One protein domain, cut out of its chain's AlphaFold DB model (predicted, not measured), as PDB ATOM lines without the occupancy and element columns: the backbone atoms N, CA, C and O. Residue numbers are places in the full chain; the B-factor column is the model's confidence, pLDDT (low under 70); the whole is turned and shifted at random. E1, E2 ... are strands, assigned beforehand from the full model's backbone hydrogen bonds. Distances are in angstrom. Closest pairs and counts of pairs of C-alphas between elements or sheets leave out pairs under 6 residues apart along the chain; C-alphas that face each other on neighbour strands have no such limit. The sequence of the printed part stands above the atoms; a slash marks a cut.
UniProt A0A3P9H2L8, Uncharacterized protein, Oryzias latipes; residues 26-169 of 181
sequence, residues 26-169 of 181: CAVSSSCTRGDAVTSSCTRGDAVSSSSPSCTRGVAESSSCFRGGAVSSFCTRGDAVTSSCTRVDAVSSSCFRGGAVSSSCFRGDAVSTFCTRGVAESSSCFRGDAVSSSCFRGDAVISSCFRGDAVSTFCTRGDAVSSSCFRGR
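AT A GLANCE: This is residues 26 to 169 of the 181 residues of an uncharacterized protein of Oryzias latipes (UniProt A0A3P9H2L8). The chain is wound in stacked, flattened turns, a solenoid in which two seven-strand parallel sheets lie face to face as a sandwich and the chain crosses from one sheet to the other at each link. The turns are even from E4 to E14 and looser at the first turn, where E1 is short and E2 to E3 has the longest link. The printed part has 144 residues, with no named helix and 14 named strands, E1 to E14; the sheets run E1 E3 E5 E7 E9 E11 E13 and E2 E4 E6 E8 E10 E12 E14. The class is all strand, and the whole is compact, with a radius of gyration of the C-alphas of 14.5 A, and flat, with spans of 41 by 40 by 16 A.

HOW THE PARTS SIT: One sheet runs, in order, E2 (residues 37 to 44), E4 (60 to 67), E6 (80 to 86), E8 (100 to 107), E10 (120 to 127), E12 (140 to 147) and E14 (160 to 167), with E2 and E14 as edge strands. E2 and E4 are parallel at 1 degree, with N 61 and O 37 within hydrogen-bond range at 2.8 A. E12 and E14 are parallel at 3 degrees, with N 142 and O 161 at 2.8 A. The other sheet runs E1 (32 to 34), E3 (51 to 57), E5 (70 to 77), E7 (90 to 97), E9 (110 to 117), E11 (130 to 137) and E13 (150 to 157), with E1 and E13 as edge strands. E1 and E3 are parallel at 26 degrees, with N 57 and O 33 at 2.9 A; E7 and E9 are parallel at 2 degrees, with N 111 and O 90 at 2.8 A. From edge to edge the strands' lines turn by 45 degrees in this sheet and by 7 degrees in the other. The two sheets make a sandwich, two sheets face to face: the facing parts are 10.2 A centre to centre, with best planes 2 degrees apart. The closest C-alphas of E7 and E8 are those of Ala 90 and Phe 106, 7.5 A apart. E13 and E14 meet only through their link.

IN THESE COORDINATES: E1 begins at C-alpha 32, (-47.854, -39.614, 26.788), and is 6.7 A long. E2 is the longest in A, at 23.8 A; E3 is 16.9 A, E5 23.5 A, E6 19.5 A and E9 23.2 A. E14, 23.0 A, ends at C-alpha 167, (-43.089, -24.956, -9.953).

THE WHOLE: The C-alphas farthest apart are those of Arg 34 and Arg 169, at 43.2 A. The printed part has no cut. The link E2 to E3, with 6 residues, is short; the other links are tight. The mean pLDDT of the printed part is 72.9; residues 26 to 57, 63 to 72, 74 and 87 are under 70.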
ATOM      1  N   CYS A  26     -63.164 -40.322  20.073       27.08
ATOM      2  CA  CYS A  26     -63.253 -39.570  21.322       27.08
ATOM      3  C   CYS A  26     -62.384 -40.240  22.400       27.08
ATOM      4  O   CYS A  26     -62.700 -40.227  23.579       27.08
ATOM      5  N   ALA A  27     -61.252 -40.817  22.015       28.94
ATOM      6  CA  ALA A  27     -60.051 -40.724  22.788       28.94
ATOM      7  C   ALA A  27     -59.519 -39.298  22.566       28.94
ATOM      8  O   ALA A  27     -58.576 -39.077  21.806       28.94
ATOM      9  N   VAL A  28     -60.074 -38.320  23.294       28.62
ATOM     10  CA  VAL A  28     -59.264 -37.176  23.749       28.62
ATOM     11  C   VAL A  28     -58.239 -37.761  24.726       28.62
ATOM     12  O   VAL A  28     -58.309 -37.595  25.938       28.62
ATOM     13  N   SER A  29     -57.346 -38.593  24.206       30.55
ATOM     14  CA  SER A  29     -56.286 -39.243  24.940       30.55
ATOM     15  C   SER A  29     -55.036 -38.517  24.517       30.55
ATOM     16  O   SER A  29     -54.425 -38.827  23.501       30.55
ATOM     17  N   SER A  30     -54.665 -37.521  25.312       37.28
ATOM     18  CA  SER A  30     -53.277 -37.088  25.399       37.28
ATOM     19  C   SER A  30     -52.464 -38.286  25.902       37.28
ATOM     20  O   SER A  30     -52.265 -38.485  27.099       37.28
ATOM     21  N   SER A  31     -52.068 -39.163  24.981       48.47
ATOM     22  CA  SER A  31     -51.248 -40.330  25.270       48.47
ATOM     23  C   SER A  31     -49.791 -39.885  25.317       48.47
ATOM     24  O   SER A  31     -49.142 -39.627  24.304       48.47
ATOM     25  N   CYS A  32     -49.278 -39.766  26.540       49.84
ATOM     26  CA  CYS A  32     -47.854 -39.614  26.788       49.84
ATOM     27  C   CYS A  32     -47.239 -41.011  26.915       49.84
ATOM     28  O   CYS A  32     -47.409 -41.673  27.943       49.84
ATOM     29  N   THR A  33     -46.536 -41.470  25.884       59.22
ATOM     30  CA  THR A  33     -45.835 -42.758  25.905       59.22
ATOM     31  C   THR A  33     -44.389 -42.563  26.353       59.22
ATOM     32  O   THR A  33     -43.729 -41.568  26.040       59.22
ATOM     33  N   ARG A  34     -43.882 -43.513  27.142       54.03
ATOM     34  CA  ARG A  34     -42.470 -43.581  27.522       54.03
ATOM     35  C   ARG A  34     -41.914 -44.908  27.008       54.03
ATOM     36  O   ARG A  34     -42.355 -45.956  27.471       54.03
ATOM     37  N   GLY A  35     -40.972 -44.845  26.073       63.12
ATOM     38  CA  GLY A  35     -40.458 -45.996  25.325       63.12
ATOM     39  C   GLY A  35     -40.777 -45.908  23.833       63.12
ATOM     40  O   GLY A  35     -41.150 -44.839  23.351       63.12
ATOM     41  N   ASP A  36     -40.612 -47.026  23.131       61.50
ATOM     42  CA  ASP A  36     -40.837 -47.127  21.686       61.50
ATOM     43  C   ASP A  36     -42.315 -46.960  21.356       61.50
ATOM     44  O   ASP A  36     -43.127 -47.644  21.972       61.50
ATOM     45  N   ALA A  37     -42.649 -46.074  20.413       65.50
ATOM     46  CA  ALA A  37     -43.990 -45.798  19.906       65.50
ATOM     47  C   ALA A  37     -44.142 -46.192  18.437       65.50
ATOM     48  O   ALA A  37     -43.423 -45.644  17.616       65.50
ATOM     49  N   VAL A  38     -45.101 -47.059  18.087       60.12
ATOM     50  CA  VAL A  38     -45.442 -47.340  16.680       60.12
ATOM     51  C   VAL A  38     -46.912 -47.024  16.429       60.12
ATOM     52  O   VAL A  38     -47.804 -47.640  17.016       60.12
ATOM     53  N   THR A  39     -47.166 -46.059  15.544       64.44
ATOM     54  CA  THR A  39     -48.523 -45.640  15.162       64.44
ATOM     55  C   THR A  39     -48.728 -45.787  13.659       64.44
ATOM     56  O   THR A  39     -47.915 -45.317  12.861       64.44
ATOM     57  N   SER A  40     -49.842 -46.410  13.267       54.12
ATOM     58  CA  SER A  40     -50.248 -46.542  11.864       54.12
ATOM     59  C   SER A  40     -51.702 -46.102  11.677       54.12
ATOM     60  O   SER A  40     -52.600 -46.534  12.402       54.12
ATOM     61  N   SER A  41     -51.947 -45.210  10.717       54.25
ATOM     62  CA  SER A  41     -53.279 -44.636  10.489       54.25
ATOM     63  C   SER A  41     -53.598 -44.441   9.006       54.25
ATOM     64  O   SER A  41     -52.755 -43.998   8.225       54.25
ATOM     65  N   CYS A  42     -54.840 -44.760   8.628       48.56
ATOM     66  CA  CYS A  42     -55.371 -44.621   7.272       48.56
ATOM     67  C   CYS A  42     -56.842 -44.167   7.321       48.56
ATOM     68  O   CYS A  42     -57.667 -44.914   7.850       48.56
ATOM     69  N   THR A  43     -57.222 -43.027   6.726       51.56
ATOM     70  CA  THR A  43     -58.649 -42.619   6.643       51.56
ATOM     71  C   THR A  43     -59.039 -42.000   5.293       51.56
ATOM     72  O   THR A  43     -58.193 -41.513   4.536       51.56
ATOM     73  N   ARG A  44     -60.337 -42.085   4.950       43.53
ATOM     74  CA  ARG A  44     -60.923 -41.696   3.652       43.53
ATOM     75  C   ARG A  44     -62.355 -41.163   3.835       43.53
ATOM     76  O   ARG A  44     -63.208 -41.981   4.153       43.53
ATOM     77  N   GLY A  45     -62.576 -39.868   3.589       48.28
ATOM     78  CA  GLY A  45     -63.719 -39.022   4.005       48.28
ATOM     79  C   GLY A  45     -63.202 -37.794   4.787       48.28
ATOM     80  O   GLY A  45     -61.999 -37.762   5.056       48.28
ATOM     81  N   ASP A  46     -64.041 -36.806   5.150       43.94
ATOM     82  CA  ASP A  46     -63.641 -35.644   5.983       43.94
ATOM     83  C   ASP A  46     -63.173 -36.098   7.373       43.94
ATOM     84  O   ASP A  46     -63.930 -36.233   8.335       43.94
ATOM     85  N   ALA A  47     -61.885 -36.408   7.458       43.06
ATOM     86  CA  ALA A  47     -61.287 -37.085   8.582       43.06
ATOM     87  C   ALA A  47     -60.644 -36.070   9.518       43.06
ATOM     88  O   ALA A  47     -59.421 -35.937   9.550       43.06
ATOM     89  N   VAL A  48     -61.444 -35.442  10.382       42.09
ATOM     90  CA  VAL A  48     -60.912 -34.764  11.574       42.09
ATOM     91  C   VAL A  48     -60.337 -35.823  12.522       42.09
ATOM     92  O   VAL A  48     -60.884 -36.130  13.577       42.09
ATOM     93  N   SER A  49     -59.213 -36.423  12.128       43.34
ATOM     94  CA  SER A  49     -58.350 -37.217  12.980       43.34
ATOM     95  C   SER A  49     -57.678 -36.216  13.887       43.34
ATOM     96  O   SER A  49     -56.535 -35.865  13.660       43.34
ATOM     97  N   SER A  50     -58.406 -35.716  14.881       37.06
ATOM     98  CA  SER A  50     -57.830 -35.005  16.012       37.06
ATOM     99  C   SER A  50     -57.045 -36.036  16.824       37.06
ATOM    100  O   SER A  50     -57.429 -36.444  17.917       37.06
ATOM    101  N   SER A  51     -55.943 -36.520  16.242       42.25
ATOM    102  CA  SER A  51     -54.883 -37.193  16.963       42.25
ATOM    103  C   SER A  51     -54.396 -36.168  17.975       42.25
ATOM    104  O   SER A  51     -53.660 -35.229  17.664       42.25
ATOM    105  N   SER A  52     -54.938 -36.300  19.187       38.78
ATOM    106  CA  SER A  52     -54.486 -35.597  20.381       38.78
ATOM    107  C   SER A  52     -52.956 -35.558  20.368       38.78
ATOM    108  O   SER A  52     -52.362 -36.553  19.951       38.78
ATOM    109  N   PRO A  53     -52.311 -34.462  20.809       49.91
ATOM    110  CA  PRO A  53     -50.861 -34.323  20.745       49.91
ATOM    111  C   PRO A  53     -50.190 -35.529  21.400       49.91
ATOM    112  O   PRO A  53     -50.137 -35.646  22.627       49.91
ATOM    113  N   SER A  54     -49.708 -36.453  20.571       56.84
ATOM    114  CA  SER A  54     -49.049 -37.662  21.036       56.84
ATOM    115  C   SER A  54     -47.655 -37.250  21.468       56.84
ATOM    116  O   SER A  54     -46.863 -36.771  20.651       56.84
ATOM    117  N   CYS A  55     -47.402 -37.361  22.771       58.28
ATOM    118  CA  CYS A  55     -46.148 -36.965  23.389       58.28
ATOM    119  C   CYS A  55     -45.302 -38.209  23.660       58.28
ATOM    120  O   CYS A  55     -45.458 -38.843  24.704       58.28
ATOM    121  N   THR A  56     -44.391 -38.552  22.752       65.44
ATOM    122  CA  THR A  56     -43.505 -39.711  22.950       65.44
ATOM    123  C   THR A  56     -42.197 -39.283  23.600       65.44
ATOM    124  O   THR A  56     -41.573 -38.301  23.191       65.44
ATOM    125  N   ARG A  57     -41.745 -40.034  24.607       66.25
ATOM    126  CA  ARG A  57     -40.378 -39.947  25.136       66.25
ATOM    127  C   ARG A  57     -39.645 -41.262  24.874       66.25
ATOM    128  O   ARG A  57     -39.903 -42.231  25.584       66.25
ATOM    129  N   GLY A  58     -38.732 -41.270  23.911       75.00
ATOM    130  CA  GLY A  58     -38.091 -42.478  23.385       75.00
ATOM    131  C   GLY A  58     -38.071 -42.458  21.859       75.00
ATOM    132  O   GLY A  58     -38.089 -41.374  21.279       75.00
ATOM    133  N   VAL A  59     -38.054 -43.640  21.243       73.12
ATOM    134  CA  VAL A  59     -38.140 -43.797  19.786       73.12
ATOM    135  C   VAL A  59     -39.605 -43.746  19.349       73.12
ATOM    136  O   VAL A  59     -40.468 -44.331  20.001       73.12
ATOM    137  N   ALA A  60     -39.914 -43.038  18.267       73.12
ATOM    138  CA  ALA A  60     -41.265 -42.955  17.724       73.12
ATOM    139  C   ALA A  60     -41.285 -43.161  16.207       73.12
ATOM    140  O   ALA A  60     -40.715 -42.375  15.463       73.12
ATOM    141  N   GLU A  61     -42.042 -44.152  15.759       72.31
ATOM    142  CA  GLU A  61     -42.335 -44.441  14.362       72.31
ATOM    143  C   GLU A  61     -43.808 -44.122  14.095       72.31
ATOM    144  O   GLU A  61     -44.716 -44.651  14.747       72.31
ATOM    145  N   SER A  62     -44.079 -43.214  13.161       70.75
ATOM    146  CA  SER A  62     -45.452 -42.828  12.815       70.75
ATOM    147  C   SER A  62     -45.657 -42.786  11.313       70.75
ATOM    148  O   SER A  62     -44.958 -42.078  10.591       70.75
ATOM    149  N   SER A  63     -46.673 -43.508  10.850       69.19
ATOM    150  CA  SER A  63     -47.113 -43.497   9.457       69.19
ATOM    151  C   SER A  63     -48.591 -43.126   9.366       69.19
ATOM    152  O   SER A  63     -49.444 -43.670  10.075       69.19
ATOM    153  N   SER A  64     -48.897 -42.156   8.508       69.25
ATOM    154  CA  SER A  64     -50.254 -41.636   8.346       69.25
ATOM    155  C   SER A  64     -50.610 -41.390   6.883       69.25
ATOM    156  O   SER A  64     -49.836 -40.810   6.117       69.25
ATOM    157  N   CYS A  65     -51.793 -41.855   6.487       66.56
ATOM    158  CA  CYS A  65     -52.364 -41.640   5.161       66.56
ATOM    159  C   CYS A  65     -53.794 -41.099   5.278       66.56
ATOM    160  O   CYS A  65     -54.698 -41.822   5.694       66.56
ATOM    161  N   PHE A  66     -54.023 -39.864   4.836       66.19
ATOM    162  CA  PHE A  66     -55.330 -39.209   4.903       66.19
ATOM    163  C   PHE A  66     -55.881 -38.906   3.500       66.19
ATOM    164  O   PHE A  66     -55.186 -38.384   2.622       66.19
ATOM    165  N   ARG A  67     -57.158 -39.225   3.271       58.66
ATOM    166  CA  ARG A  67     -57.933 -38.833   2.084       58.66
ATOM    167  C   ARG A  67     -59.167 -38.027   2.513       58.66
ATOM    168  O   ARG A  67     -60.258 -38.582   2.541       58.66
ATOM    169  N   GLY A  68     -58.956 -36.752   2.822       62.75
ATOM    170  CA  GLY A  68     -59.945 -35.756   3.256       62.75
ATOM    171  C   GLY A  68     -59.258 -34.682   4.104       62.75
ATOM    172  O   GLY A  68     -58.024 -34.706   4.181       62.75
ATOM    173  N   GLY A  69     -60.026 -33.783   4.729       60.84
ATOM    174  CA  GLY A  69     -59.486 -32.828   5.703       60.84
ATOM    175  C   GLY A  69     -58.772 -33.555   6.844       60.84
ATOM    176  O   GLY A  69     -59.332 -34.523   7.340       60.84
ATOM    177  N   ALA A  70     -57.565 -33.144   7.247       65.69
ATOM    178  CA  ALA A  70     -56.806 -33.766   8.341       65.69
ATOM    179  C   ALA A  70     -56.090 -32.728   9.218       65.69
ATOM    180  O   ALA A  70     -55.477 -31.793   8.709       65.69
ATOM    181  N   VAL A  71     -56.109 -32.915  10.542       66.31
ATOM    182  CA  VAL A  71     -55.372 -32.070  11.499       66.31
ATOM    183  C   VAL A  71     -54.513 -32.955  12.385       66.31
ATOM    184  O   VAL A  71     -55.050 -33.717  13.170       66.31
ATOM    185  N   SER A  72     -53.189 -32.888  12.287       68.19
ATOM    186  CA  SER A  72     -52.290 -33.751  13.066       68.19
ATOM    187  C   SER A  72     -51.282 -32.953  13.881       68.19
ATOM    188  O   SER A  72     -50.680 -31.999  13.386       68.19
ATOM    189  N   SER A  73     -51.066 -33.375  15.131       70.50
ATOM    190  CA  SER A  73     -50.072 -32.773  16.018       70.50
ATOM    191  C   SER A  73     -49.178 -33.826  16.674       70.50
ATOM    192  O   SER A  73     -49.668 -34.750  17.321       70.50
ATOM    193  N   PHE A  74     -47.858 -33.685  16.520       69.94
ATOM    194  CA  PHE A  74     -46.874 -34.621  17.076       69.94
ATOM    195  C   PHE A  74     -45.840 -33.895  17.930       69.94
ATOM    196  O   PHE A  74     -45.276 -32.886  17.509       69.94
ATOM    197  N   CYS A  75     -45.542 -34.444  19.107       72.38
ATOM    198  CA  CYS A  75     -44.470 -33.963  19.967       72.38
ATOM    199  C   CYS A  75     -43.610 -35.147  20.402       72.38
ATOM    200  O   CYS A  75     -44.080 -36.016  21.129       72.38
ATOM    201  N   THR A  76     -42.335 -35.192  20.031       72.62
ATOM    202  CA  THR A  76     -41.449 -36.263  20.504       72.62
ATOM    203  C   THR A  76     -40.187 -35.712  21.152       72.62
ATOM    204  O   THR A  76     -39.654 -34.652  20.805       72.62
ATOM    205  N   ARG A  77     -39.722 -36.440  22.164       77.31
ATOM    206  CA  ARG A  77     -38.450 -36.223  22.841       77.31
ATOM    207  C   ARG A  77     -37.643 -37.515  22.766       77.31
ATOM    208  O   ARG A  77     -37.912 -38.439  23.530       77.31
ATOM    209  N   GLY A  78     -36.658 -37.539  21.884       80.81
ATOM    210  CA  GLY A  78     -35.929 -38.726  21.453       80.81
ATOM    211  C   GLY A  78     -35.914 -38.802  19.930       80.81
ATOM    212  O   GLY A  78     -36.165 -37.790  19.269       80.81
ATOM    213  N   ASP A  79     -35.622 -39.986  19.408       79.50
ATOM    214  CA  ASP A  79     -35.573 -40.225  17.972       79.50
ATOM    215  C   ASP A  79     -36.975 -40.416  17.400       79.50
ATOM    216  O   ASP A  79     -37.831 -41.069  18.001       79.50
ATOM    217  N   ALA A  80     -37.232 -39.824  16.241       79.44
ATOM    218  CA  ALA A  80     -38.510 -39.981  15.576       79.44
ATOM    219  C   ALA A  80     -38.370 -40.120  14.069       79.44
ATOM    220  O   ALA A  80     -37.667 -39.344  13.423       79.44
ATOM    221  N   VAL A  81     -39.140 -41.046  13.516       81.31
ATOM    222  CA  VAL A  81     -39.353 -41.188  12.085       81.31
ATOM    223  C   VAL A  81     -40.836 -41.001  11.816       81.31
ATOM    224  O   VAL A  81     -41.703 -41.702  12.347       81.31
ATOM    225  N   THR A  82     -41.149 -40.001  10.998       78.31
ATOM    226  CA  THR A  82     -42.529 -39.678  10.645       78.31
ATOM    227  C   THR A  82     -42.716 -39.652   9.141       78.31
ATOM    228  O   THR A  82     -41.939 -39.057   8.396       78.31
ATOM    229  N   SER A  83     -43.772 -40.318   8.688       80.44
ATOM    230  CA  SER A  83     -44.195 -40.344   7.294       80.44
ATOM    231  C   SER A  83     -45.670 -39.982   7.198       80.44
ATOM    232  O   SER A  83     -46.523 -40.594   7.842       80.44
ATOM    233  N   SER A  84     -45.983 -38.970   6.392       75.00
ATOM    234  CA  SER A  84     -47.348 -38.468   6.228       75.00
ATOM    235  C   SER A  84     -47.693 -38.235   4.760       75.00
ATOM    236  O   SER A  84     -46.904 -37.682   3.993       75.00
ATOM    237  N   CYS A  85     -48.881 -38.682   4.353       76.44
ATOM    238  CA  CYS A  85     -49.412 -38.476   3.011       76.44
ATOM    239  C   CYS A  85     -50.871 -38.025   3.080       76.44
ATOM    240  O   CYS A  85     -51.722 -38.757   3.586       76.44
ATOM    241  N   THR A  86     -51.177 -36.844   2.550       72.44
ATOM    242  CA  THR A  86     -52.528 -36.263   2.539       72.44
ATOM    243  C   THR A  86     -52.941 -35.906   1.109       72.44
ATOM    244  O   THR A  86     -52.101 -35.598   0.255       72.44
ATOM    245  N   ARG A  87     -54.241 -36.014   0.802       69.25
ATOM    246  CA  ARG A  87     -54.776 -35.790  -0.557       69.25
ATOM    247  C   ARG A  87     -55.794 -34.653  -0.710       69.25
ATOM    248  O   ARG A  87     -56.295 -34.508  -1.824       69.25
ATOM    249  N   VAL A  88     -56.083 -33.904   0.354       72.00
ATOM    250  CA  VAL A  88     -56.897 -32.672   0.331       72.00
ATOM    251  C   VAL A  88     -56.323 -31.715   1.396       72.00
ATOM    252  O   VAL A  88     -55.099 -31.627   1.513       72.00
ATOM    253  N   ASP A  89     -57.170 -31.076   2.202       72.88
ATOM    254  CA  ASP A  89     -56.788 -30.072   3.185       72.88
ATOM    255  C   ASP A  89     -56.073 -30.697   4.377       72.88
ATOM    256  O   ASP A  89     -56.558 -31.652   4.992       72.88
ATOM    257  N   ALA A  90     -54.910 -30.165   4.733       73.69
ATOM    258  CA  ALA A  90     -54.159 -30.676   5.866       73.69
ATOM    259  C   ALA A  90     -53.548 -29.564   6.706       73.69
ATOM    260  O   ALA A  90     -52.872 -28.675   6.193       73.69
ATOM    261  N   VAL A  91     -53.706 -29.685   8.019       75.88
ATOM    262  CA  VAL A  91     -52.963 -28.905   9.002       75.88
ATOM    263  C   VAL A  91     -52.092 -29.856   9.805       75.88
ATOM    264  O   VAL A  91     -52.588 -30.727  10.516       75.88
ATOM    265  N   SER A  92     -50.781 -29.691   9.701       76.88
ATOM    266  CA  SER A  92     -49.814 -30.536  10.392       76.88
ATOM    267  C   SER A  92     -48.869 -29.687  11.222       76.88
ATOM    268  O   SER A  92     -48.221 -28.774  10.709       76.88
ATOM    269  N   SER A  93     -48.732 -30.027  12.498       79.38
ATOM    270  CA  SER A  93     -47.749 -29.422  13.390       79.38
ATOM    271  C   SER A  93     -46.909 -30.501  14.048       79.38
ATOM    272  O   SER A  93     -47.425 -31.474  14.591       79.38
ATOM    273  N   SER A  94     -45.594 -30.334  14.022       79.44
ATOM    274  CA  SER A  94     -44.686 -31.301  14.624       79.44
ATOM    275  C   SER A  94     -43.548 -30.620  15.370       79.44
ATOM    276  O   SER A  94     -42.966 -29.631  14.912       79.44
ATOM    277  N   CYS A  95     -43.252 -31.140  16.558       81.69
ATOM    278  CA  CYS A  95     -42.143 -30.696  17.380       81.69
ATOM    279  C   CYS A  95     -41.280 -31.879  17.814       81.69
ATOM    280  O   CYS A  95     -41.746 -32.781  18.507       81.69
ATOM    281  N   PHE A  96     -40.002 -31.827  17.456       81.88
ATOM    282  CA  PHE A  96     -39.031 -32.873  17.751       81.88
ATOM    283  C   PHE A  96     -37.896 -32.318  18.617       81.88
ATOM    284  O   PHE A  96     -37.358 -31.237  18.358       81.88
ATOM    285  N   ARG A  97     -37.519 -33.050  19.667       83.06
ATOM    286  CA  ARG A  97     -36.295 -32.807  20.447       83.06
ATOM    287  C   ARG A  97     -35.433 -34.066  20.441       83.06
ATOM    288  O   ARG A  97     -35.711 -34.966  21.230       83.06
ATOM    289  N   GLY A  98     -34.394 -34.097  19.615       84.69
ATOM    290  CA  GLY A  98     -33.577 -35.282  19.342       84.69
ATOM    291  C   GLY A  98     -33.301 -35.426  17.846       84.69
ATOM    292  O   GLY A  98     -33.337 -34.422  17.132       84.69
ATOM    293  N   GLY A  99     -33.033 -36.654  17.397       84.06
ATOM    294  CA  GLY A  99     -32.970 -36.999  15.980       84.06
ATOM    295  C   GLY A  99     -34.368 -37.063  15.367       84.06
ATOM    296  O   GLY A  99     -35.280 -37.660  15.938       84.06
ATOM    297  N   ALA A 100     -34.570 -36.439  14.210       85.19
ATOM    298  CA  ALA A 100     -35.849 -36.492  13.512       85.19
ATOM    299  C   ALA A 100     -35.663 -36.738  12.018       85.19
ATOM    300  O   ALA A 100     -35.019 -35.949  11.335       85.19
ATOM    301  N   VAL A 101     -36.309 -37.780  11.502       86.12
ATOM    302  CA  VAL A 101     -36.471 -38.017  10.068       86.12
ATOM    303  C   VAL A 101     -37.939 -37.826   9.729       86.12
ATOM    304  O   VAL A 101     -38.820 -38.488  10.272       86.12
ATOM    305  N   SER A 102     -38.234 -36.872   8.855       83.69
ATOM    306  CA  SER A 102     -39.608 -36.523   8.497       83.69
ATOM    307  C   SER A 102     -39.782 -36.523   6.991       83.69
ATOM    308  O   SER A 102     -39.050 -35.853   6.268       83.69
ATOM    309  N   SER A 103     -40.785 -37.256   6.520       85.56
ATOM    310  CA  SER A 103     -41.189 -37.282   5.118       85.56
ATOM    311  C   SER A 103     -42.664 -36.943   5.000       85.56
ATOM    312  O   SER A 103     -43.520 -37.560   5.637       85.56
ATOM    313  N   SER A 104     -42.980 -35.941   4.186       83.00
ATOM    314  CA  SER A 104     -44.352 -35.463   4.044       83.00
ATOM    315  C   SER A 104     -44.728 -35.195   2.591       83.00
ATOM    316  O   SER A 104     -43.959 -34.628   1.814       83.00
ATOM    317  N   CYS A 105     -45.922 -35.639   2.206       84.00
ATOM    318  CA  CYS A 105     -46.473 -35.451   0.872       84.00
ATOM    319  C   CYS A 105     -47.911 -34.949   0.973       84.00
ATOM    320  O   CYS A 105     -48.792 -35.669   1.438       84.00
ATOM    321  N   PHE A 106     -48.144 -33.733   0.501       82.44
ATOM    322  CA  PHE A 106     -49.441 -33.075   0.532       82.44
ATOM    323  C   PHE A 106     -49.938 -32.840  -0.895       82.44
ATOM    324  O   PHE A 106     -49.194 -32.352  -1.754       82.44
ATOM    325  N   ARG A 107     -51.197 -33.187  -1.168       82.12
ATOM    326  CA  ARG A 107     -51.925 -32.734  -2.360       82.12
ATOM    327  C   ARG A 107     -53.186 -31.998  -1.913       82.12
ATOM    328  O   ARG A 107     -53.960 -32.623  -1.211       82.12
ATOM    329  N   GLY A 108     -53.407 -30.764  -2.353       82.38
ATOM    330  CA  GLY A 108     -54.459 -29.872  -1.841       82.38
ATOM    331  C   GLY A 108     -53.878 -28.735  -1.000       82.38
ATOM    332  O   GLY A 108     -52.655 -28.552  -1.004       82.38
ATOM    333  N   ASP A 109     -54.741 -27.995  -0.301       82.25
ATOM    334  CA  ASP A 109     -54.331 -26.932   0.613       82.25
ATOM    335  C   ASP A 109     -53.612 -27.516   1.836       82.25
ATOM    336  O   ASP A 109     -54.122 -28.380   2.549       82.25
ATOM    337  N   ALA A 110     -52.394 -27.058   2.107       82.75
ATOM    338  CA  ALA A 110     -51.607 -27.585   3.214       82.75
ATOM    339  C   ALA A 110     -50.992 -26.479   4.062       82.75
ATOM    340  O   ALA A 110     -50.263 -25.625   3.560       82.75
ATOM    341  N   VAL A 111     -51.207 -26.558   5.372       84.06
ATOM    342  CA  VAL A 111     -50.506 -25.752   6.370       84.06
ATOM    343  C   VAL A 111     -49.639 -26.672   7.211       84.06
ATOM    344  O   VAL A 111     -50.136 -27.508   7.962       84.06
ATOM    345  N   SER A 112     -48.326 -26.501   7.110       82.50
ATOM    346  CA  SER A 112     -47.363 -27.353   7.800       82.50
ATOM    347  C   SER A 112     -46.402 -26.537   8.647       82.50
ATOM    348  O   SER A 112     -45.793 -25.573   8.182       82.50
ATOM    349  N   THR A 113     -46.241 -26.948   9.902       85.25
ATOM    350  CA  THR A 113     -45.290 -26.374  10.854       85.25
ATOM    351  C   THR A 113     -44.368 -27.447  11.416       85.25
ATOM    352  O   THR A 113     -44.824 -28.428  12.002       85.25
ATOM    353  N   PHE A 114     -43.061 -27.239  11.265       83.06
ATOM    354  CA  PHE A 114     -42.026 -28.148  11.758       83.06
ATOM    355  C   PHE A 114     -41.067 -27.403  12.685       83.06
ATOM    356  O   PHE A 114     -40.483 -26.391  12.305       83.06
ATOM    357  N   CYS A 115     -40.879 -27.910  13.898       85.06
ATOM    358  CA  CYS A 115     -39.949 -27.345  14.870       85.06
ATOM    359  C   CYS A 115     -39.035 -28.440  15.411       85.06
ATOM    360  O   CYS A 115     -39.487 -29.292  16.173       85.06
ATOM    361  N   THR A 116     -37.744 -28.395  15.100       83.75
ATOM    362  CA  THR A 116     -36.785 -29.387  15.601       83.75
ATOM    363  C   THR A 116     -35.680 -28.744  16.432       83.75
ATOM    364  O   THR A 116     -35.241 -27.613  16.200       83.75
ATOM    365  N   ARG A 117     -35.242 -29.472  17.460       86.44
ATOM    366  CA  ARG A 117     -34.018 -29.189  18.214       86.44
ATOM    367  C   ARG A 117     -33.168 -30.454  18.243       86.44
ATOM    368  O   ARG A 117     -33.575 -31.409  18.903       86.44
ATOM    369  N   GLY A 118     -32.018 -30.439  17.584       86.75
ATOM    370  CA  GLY A 118     -31.166 -31.607  17.363       86.75
ATOM    371  C   GLY A 118     -30.868 -31.791  15.877       86.75
ATOM    372  O   GLY A 118     -30.892 -30.815  15.130       86.75
ATOM    373  N   VAL A 119     -30.611 -33.036  15.480       87.06
ATOM    374  CA  VAL A 119     -30.348 -33.416  14.087       87.06
ATOM    375  C   VAL A 119     -31.675 -33.662  13.381       87.06
ATOM    376  O   VAL A 119     -32.521 -34.401  13.891       87.06
ATOM    377  N   ALA A 120     -31.873 -33.058  12.214       86.19
ATOM    378  CA  ALA A 120     -33.095 -33.236  11.450       86.19
ATOM    379  C   ALA A 120     -32.838 -33.494   9.966       86.19
ATOM    380  O   ALA A 120     -32.183 -32.707   9.288       86.19
ATOM    381  N   GLU A 121     -33.474 -34.533   9.441       88.00
ATOM    382  CA  GLU A 121     -33.648 -34.740   8.011       88.00
ATOM    383  C   GLU A 121     -35.122 -34.571   7.661       88.00
ATOM    384  O   GLU A 121     -36.010 -35.197   8.245       88.00
ATOM    385  N   SER A 122     -35.417 -33.662   6.740       84.38
ATOM    386  CA  SER A 122     -36.789 -33.311   6.388       84.38
ATOM    387  C   SER A 122     -36.965 -33.273   4.882       84.38
ATOM    388  O   SER A 122     -36.355 -32.458   4.191       84.38
ATOM    389  N   SER A 123     -37.853 -34.126   4.379       86.81
ATOM    390  CA  SER A 123     -38.299 -34.122   2.993       86.81
ATOM    391  C   SER A 123     -39.782 -33.753   2.916       86.81
ATOM    392  O   SER A 123     -40.634 -34.298   3.626       86.81
ATOM    393  N   SER A 124     -40.109 -32.777   2.073       84.44
ATOM    394  CA  SER A 124     -41.488 -32.333   1.893       84.44
ATOM    395  C   SER A 124     -41.833 -32.123   0.423       84.44
ATOM    396  O   SER A 124     -41.053 -31.582  -0.360       84.44
ATOM    397  N   CYS A 125     -43.017 -32.584   0.034       85.81
ATOM    398  CA  CYS A 125     -43.564 -32.422  -1.305       85.81
ATOM    399  C   CYS A 125     -44.990 -31.892  -1.204       85.81
ATOM    400  O   CYS A 125     -45.847 -32.527  -0.596       85.81
ATOM    401  N   PHE A 126     -45.247 -30.752  -1.828       84.06
ATOM    402  CA  PHE A 126     -46.543 -30.090  -1.833       84.06
ATOM    403  C   PHE A 126     -47.046 -29.945  -3.269       84.06
ATOM    404  O   PHE A 126     -46.309 -29.510  -4.160       84.06
ATOM    405  N   ARG A 127     -48.305 -30.317  -3.508       84.56
ATOM    406  CA  ARG A 127     -49.023 -30.073  -4.764       84.56
ATOM    407  C   ARG A 127     -50.339 -29.348  -4.485       84.56
ATOM    408  O   ARG A 127     -51.268 -29.992  -4.019       84.56
ATOM    409  N   GLY A 128     -50.437 -28.077  -4.844       84.50
ATOM    410  CA  GLY A 128     -51.553 -27.196  -4.496       84.50
ATOM    411  C   GLY A 128     -51.055 -25.956  -3.763       84.50
ATOM    412  O   GLY A 128     -49.858 -25.653  -3.822       84.50
ATOM    413  N   ASP A 129     -51.972 -25.274  -3.092       83.88
ATOM    414  CA  ASP A 129     -51.689 -24.165  -2.192       83.88
ATOM    415  C   ASP A 129     -51.007 -24.668  -0.913       83.88
ATOM    416  O   ASP A 129     -51.482 -25.575  -0.232       83.88
ATOM    417  N   ALA A 130     -49.840 -24.119  -0.584       83.06
ATOM    418  CA  ALA A 130     -49.067 -24.579   0.562       83.06
ATOM    419  C   ALA A 130     -48.502 -23.425   1.382       83.06
ATOM    420  O   ALA A 130     -47.799 -22.557   0.867       83.06
ATOM    421  N   VAL A 131     -48.719 -23.474   2.692       85.06
ATOM    422  CA  VAL A 131     -48.045 -22.639   3.683       85.06
ATOM    423  C   VAL A 131     -47.175 -23.543   4.543       85.06
ATOM    424  O   VAL A 131     -47.667 -24.329   5.348       85.06
ATOM    425  N   SER A 132     -45.858 -23.436   4.384       82.69
ATOM    426  CA  SER A 132     -44.899 -24.231   5.151       82.69
ATOM    427  C   SER A 132     -43.996 -23.333   5.985       82.69
ATOM    428  O   SER A 132     -43.385 -22.394   5.477       82.69
ATOM    429  N   SER A 133     -43.909 -23.612   7.279       84.88
ATOM    430  CA  SER A 133     -43.003 -22.932   8.198       84.88
ATOM    431  C   SER A 133     -42.161 -23.954   8.933       84.88
ATOM    432  O   SER A 133     -42.684 -24.893   9.530       84.88
ATOM    433  N   SER A 134     -40.849 -23.765   8.927       82.50
ATOM    434  CA  SER A 134     -39.952 -24.688   9.609       82.50
ATOM    435  C   SER A 134     -38.840 -23.973  10.358       82.50
ATOM    436  O   SER A 134     -38.237 -23.034   9.838       82.50
ATOM    437  N   CYS A 135     -38.583 -24.424  11.583       85.00
ATOM    438  CA  CYS A 135     -37.581 -23.885  12.487       85.00
ATOM    439  C   CYS A 135     -36.690 -25.017  13.004       85.00
ATOM    440  O   CYS A 135     -37.168 -25.921  13.689       85.00
ATOM    441  N   PHE A 136     -35.399 -24.936  12.707       83.44
ATOM    442  CA  PHE A 136     -34.403 -25.930  13.087       83.44
ATOM    443  C   PHE A 136     -33.358 -25.293  14.005       83.44
ATOM    444  O   PHE A 136     -32.841 -24.208  13.724       83.44
ATOM    445  N   ARG A 137     -33.049 -25.958  15.120       85.44
ATOM    446  CA  ARG A 137     -31.892 -25.638  15.969       85.44
ATOM    447  C   ARG A 137     -30.971 -26.855  16.060       85.44
ATOM    448  O   ARG A 137     -31.335 -27.803  16.753       85.44
ATOM    449  N   GLY A 138     -29.800 -26.784  15.439       84.69
ATOM    450  CA  GLY A 138     -28.885 -27.911  15.222       84.69
ATOM    451  C   GLY A 138     -28.708 -28.207  13.732       84.69
ATOM    452  O   GLY A 138     -29.129 -27.395  12.904       84.69
ATOM    453  N   ASP A 139     -28.105 -29.354  13.424       85.06
ATOM    454  CA  ASP A 139     -27.868 -29.818  12.057       85.06
ATOM    455  C   ASP A 139     -29.175 -30.142  11.330       85.06
ATOM    456  O   ASP A 139     -30.006 -30.911  11.825       85.06
ATOM    457  N   ALA A 140     -29.357 -29.578  10.138       84.06
ATOM    458  CA  ALA A 140     -30.553 -29.805   9.340       84.06
ATOM    459  C   ALA A 140     -30.244 -30.085   7.865       84.06
ATOM    460  O   ALA A 140     -29.618 -29.279   7.178       84.06
ATOM    461  N   VAL A 141     -30.786 -31.184   7.340       86.38
ATOM    462  CA  VAL A 141     -30.862 -31.458   5.901       86.38
ATOM    463  C   VAL A 141     -32.313 -31.341   5.465       86.38
ATOM    464  O   VAL A 141     -33.179 -32.111   5.882       86.38
ATOM    465  N   ILE A 142     -32.601 -30.351   4.626       83.00
ATOM    466  CA  ILE A 142     -33.966 -29.986   4.250       83.00
ATOM    467  C   ILE A 142     -34.105 -30.065   2.735       83.00
ATOM    468  O   ILE A 142     -33.392 -29.397   1.994       83.00
ATOM    469  N   SER A 143     -35.071 -30.845   2.263       85.50
ATOM    470  CA  SER A 143     -35.434 -30.931   0.850       85.50
ATOM    471  C   SER A 143     -36.919 -30.650   0.683       85.50
ATOM    472  O   SER A 143     -37.760 -31.345   1.250       85.50
ATOM    473  N   SER A 144     -37.263 -29.613  -0.078       82.81
ATOM    474  CA  SER A 144     -38.662 -29.215  -0.275       82.81
ATOM    475  C   SER A 144     -39.013 -29.049  -1.750       82.81
ATOM    476  O   SER A 144     -38.306 -28.379  -2.498       82.81
ATOM    477  N   CYS A 145     -40.129 -29.627  -2.181       84.81
ATOM    478  CA  CYS A 145     -40.649 -29.497  -3.538       84.81
ATOM    479  C   CYS A 145     -42.074 -28.952  -3.500       84.81
ATOM    480  O   CYS A 145     -42.938 -29.522  -2.841       84.81
ATOM    481  N   PHE A 146     -42.328 -27.876  -4.236       84.19
ATOM    482  CA  PHE A 146     -43.636 -27.233  -4.309       84.19
ATOM    483  C   PHE A 146     -44.111 -27.172  -5.761       84.19
ATOM    484  O   PHE A 146     -43.395 -26.686  -6.640       84.19
ATOM    485  N   ARG A 147     -45.331 -27.647  -6.021       84.25
ATOM    486  CA  ARG A 147     -46.049 -27.457  -7.286       84.25
ATOM    487  C   ARG A 147     -47.375 -26.750  -7.025       84.25
ATOM    488  O   ARG A 147     -48.274 -27.383  -6.490       84.25
ATOM    489  N   GLY A 148     -47.513 -25.503  -7.453       83.25
ATOM    490  CA  GLY A 148     -48.655 -24.648  -7.109       83.25
ATOM    491  C   GLY A 148     -48.207 -23.381  -6.392       83.25
ATOM    492  O   GLY A 148     -47.026 -23.022  -6.451       83.25
ATOM    493  N   ASP A 149     -49.152 -22.703  -5.755       83.12
ATOM    494  CA  ASP A 149     -48.889 -21.492  -4.992       83.12
ATOM    495  C   ASP A 149     -48.327 -21.853  -3.613       83.12
ATOM    496  O   ASP A 149     -48.892 -22.636  -2.860       83.12
ATOM    497  N   ALA A 150     -47.144 -21.330  -3.293       81.94
ATOM    498  CA  ALA A 150     -46.445 -21.699  -2.068       81.94
ATOM    499  C   ALA A 150     -45.916 -20.483  -1.311       81.94
ATOM    500  O   ALA A 150     -45.185 -19.644  -1.852       81.94
ATOM    501  N   VAL A 151     -46.226 -20.451  -0.020       83.25
ATOM    502  CA  VAL A 151     -45.599 -19.607   0.986       83.25
ATOM    503  C   VAL A 151     -44.687 -20.491   1.821       83.25
ATOM    504  O   VAL A 151     -45.116 -21.506   2.370       83.25
ATOM    505  N   SER A 152     -43.406 -20.143   1.906       78.44
ATOM    506  CA  SER A 152     -42.467 -20.937   2.701       78.44
ATOM    507  C   SER A 152     -41.502 -20.075   3.494       78.44
ATOM    508  O   SER A 152     -40.881 -19.163   2.936       78.44
ATOM    509  N   THR A 153     -41.344 -20.426   4.767       82.00
ATOM    510  CA  THR A 153     -40.443 -19.775   5.721       82.00
ATOM    511  C   THR A 153     -39.552 -20.830   6.367       82.00
ATOM    512  O   THR A 153     -40.047 -21.793   6.951       82.00
ATOM    513  N   PHE A 154     -38.235 -20.642   6.283       77.12
ATOM    514  CA  PHE A 154     -37.259 -21.526   6.918       77.12
ATOM    515  C   PHE A 154     -36.346 -20.704   7.825       77.12
ATOM    516  O   PHE A 154     -35.743 -19.725   7.386       77.12
ATOM    517  N   CYS A 155     -36.244 -21.117   9.082       80.25
ATOM    518  CA  CYS A 155     -35.330 -20.546  10.059       80.25
ATOM    519  C   CYS A 155     -34.408 -21.656  10.550       80.25
ATOM    520  O   CYS A 155     -34.883 -22.680  11.042       80.25
ATOM    521  N   THR A 156     -33.102 -21.456  10.438       76.38
ATOM    522  CA  THR A 156     -32.106 -22.422  10.906       76.38
ATOM    523  C   THR A 156     -31.111 -21.705  11.809       76.38
ATOM    524  O   THR A 156     -30.653 -20.595  11.525       76.38
ATOM    525  N   ARG A 157     -30.805 -22.334  12.942       81.69
ATOM    526  CA  ARG A 157     -29.728 -21.927  13.842       81.69
ATOM    527  C   ARG A 157     -28.810 -23.125  14.048       81.69
ATOM    528  O   ARG A 157     -29.173 -24.024  14.807       81.69
ATOM    529  N   GLY A 158     -27.657 -23.101  13.394       80.88
ATOM    530  CA  GLY A 158     -26.753 -24.243  13.243       80.88
ATOM    531  C   GLY A 158     -26.487 -24.531  11.768       80.88
ATOM    532  O   GLY A 158     -26.899 -23.750  10.901       80.88
ATOM    533  N   ASP A 159     -25.824 -25.647  11.503       80.94
ATOM    534  CA  ASP A 159     -25.496 -26.101  10.157       80.94
ATOM    535  C   ASP A 159     -26.742 -26.551   9.401       80.94
ATOM    536  O   ASP A 159     -27.585 -27.295   9.906       80.94
ATOM    537  N   ALA A 160     -26.893 -26.070   8.168       80.38
ATOM    538  CA  ALA A 160     -28.052 -26.405   7.360       80.38
ATOM    539  C   ALA A 160     -27.701 -26.575   5.886       80.38
ATOM    540  O   ALA A 160     -27.235 -25.646   5.226       80.38
ATOM    541  N   VAL A 161     -28.049 -27.738   5.343       82.62
ATOM    542  CA  VAL A 161     -28.090 -27.986   3.904       82.62
ATOM    543  C   VAL A 161     -29.545 -27.950   3.473       82.62
ATOM    544  O   VAL A 161     -30.383 -28.689   3.981       82.62
ATOM    545  N   SER A 162     -29.879 -27.056   2.546       78.56
ATOM    546  CA  SER A 162     -31.254 -26.882   2.080       78.56
ATOM    547  C   SER A 162     -31.333 -26.906   0.563       78.56
ATOM    548  O   SER A 162     -30.694 -26.104  -0.116       78.56
ATOM    549  N   SER A 163     -32.180 -27.781   0.030       82.81
ATOM    550  CA  SER A 163     -32.564 -27.808  -1.376       82.81
ATOM    551  C   SER A 163     -34.056 -27.498  -1.507       82.81
ATOM    552  O   SER A 163     -34.893 -27.965  -0.729       82.81
ATOM    553  N   SER A 164     -34.412 -26.652  -2.475       79.12
ATOM    554  CA  SER A 164     -35.818 -26.341  -2.722       79.12
ATOM    555  C   SER A 164     -36.122 -26.198  -4.207       79.12
ATOM    556  O   SER A 164     -35.407 -25.503  -4.927       79.12
ATOM    557  N   CYS A 165     -37.192 -26.850  -4.657       81.00
ATOM    558  CA  CYS A 165     -37.704 -26.766  -6.020       81.00
ATOM    559  C   CYS A 165     -39.119 -26.179  -5.994       81.00
ATOM    560  O   CYS A 165     -39.960 -26.612  -5.208       81.00
ATOM    561  N   PHE A 166     -39.382 -25.205  -6.862       81.06
ATOM    562  CA  PHE A 166     -40.686 -24.558  -6.983       81.06
ATOM    563  C   PHE A 166     -41.146 -24.593  -8.439       81.06
ATOM    564  O   PHE A 166     -40.401 -24.219  -9.343       81.06
ATOM    565  N   ARG A 167     -42.393 -25.016  -8.663       81.25
ATOM    566  CA  ARG A 167     -43.089 -24.956  -9.953       81.25
ATOM    567  C   ARG A 167     -44.489 -24.372  -9.742       81.25
ATOM    568  O   ARG A 167     -45.436 -25.115  -9.501       81.25
ATOM    569  N   GLY A 168     -44.601 -23.049  -9.813       78.56
ATOM    570  CA  GLY A 168     -45.818 -22.277  -9.517       78.56
ATOM    571  C   GLY A 168     -45.453 -20.889  -8.980       78.56
ATOM    572  O   GLY A 168     -44.294 -20.486  -9.133       78.56
ATOM    573  N   ARG A 169     -46.385 -20.143  -8.363       78.88
ATOM    574  CA  ARG A 169     -46.004 -18.871  -7.730       78.88
ATOM    575  C   ARG A 169     -45.423 -19.139  -6.349       78.88
ATOM    576  O   ARG A 169     -45.913 -19.953  -5.573       78.88
TER     577      ARG A 169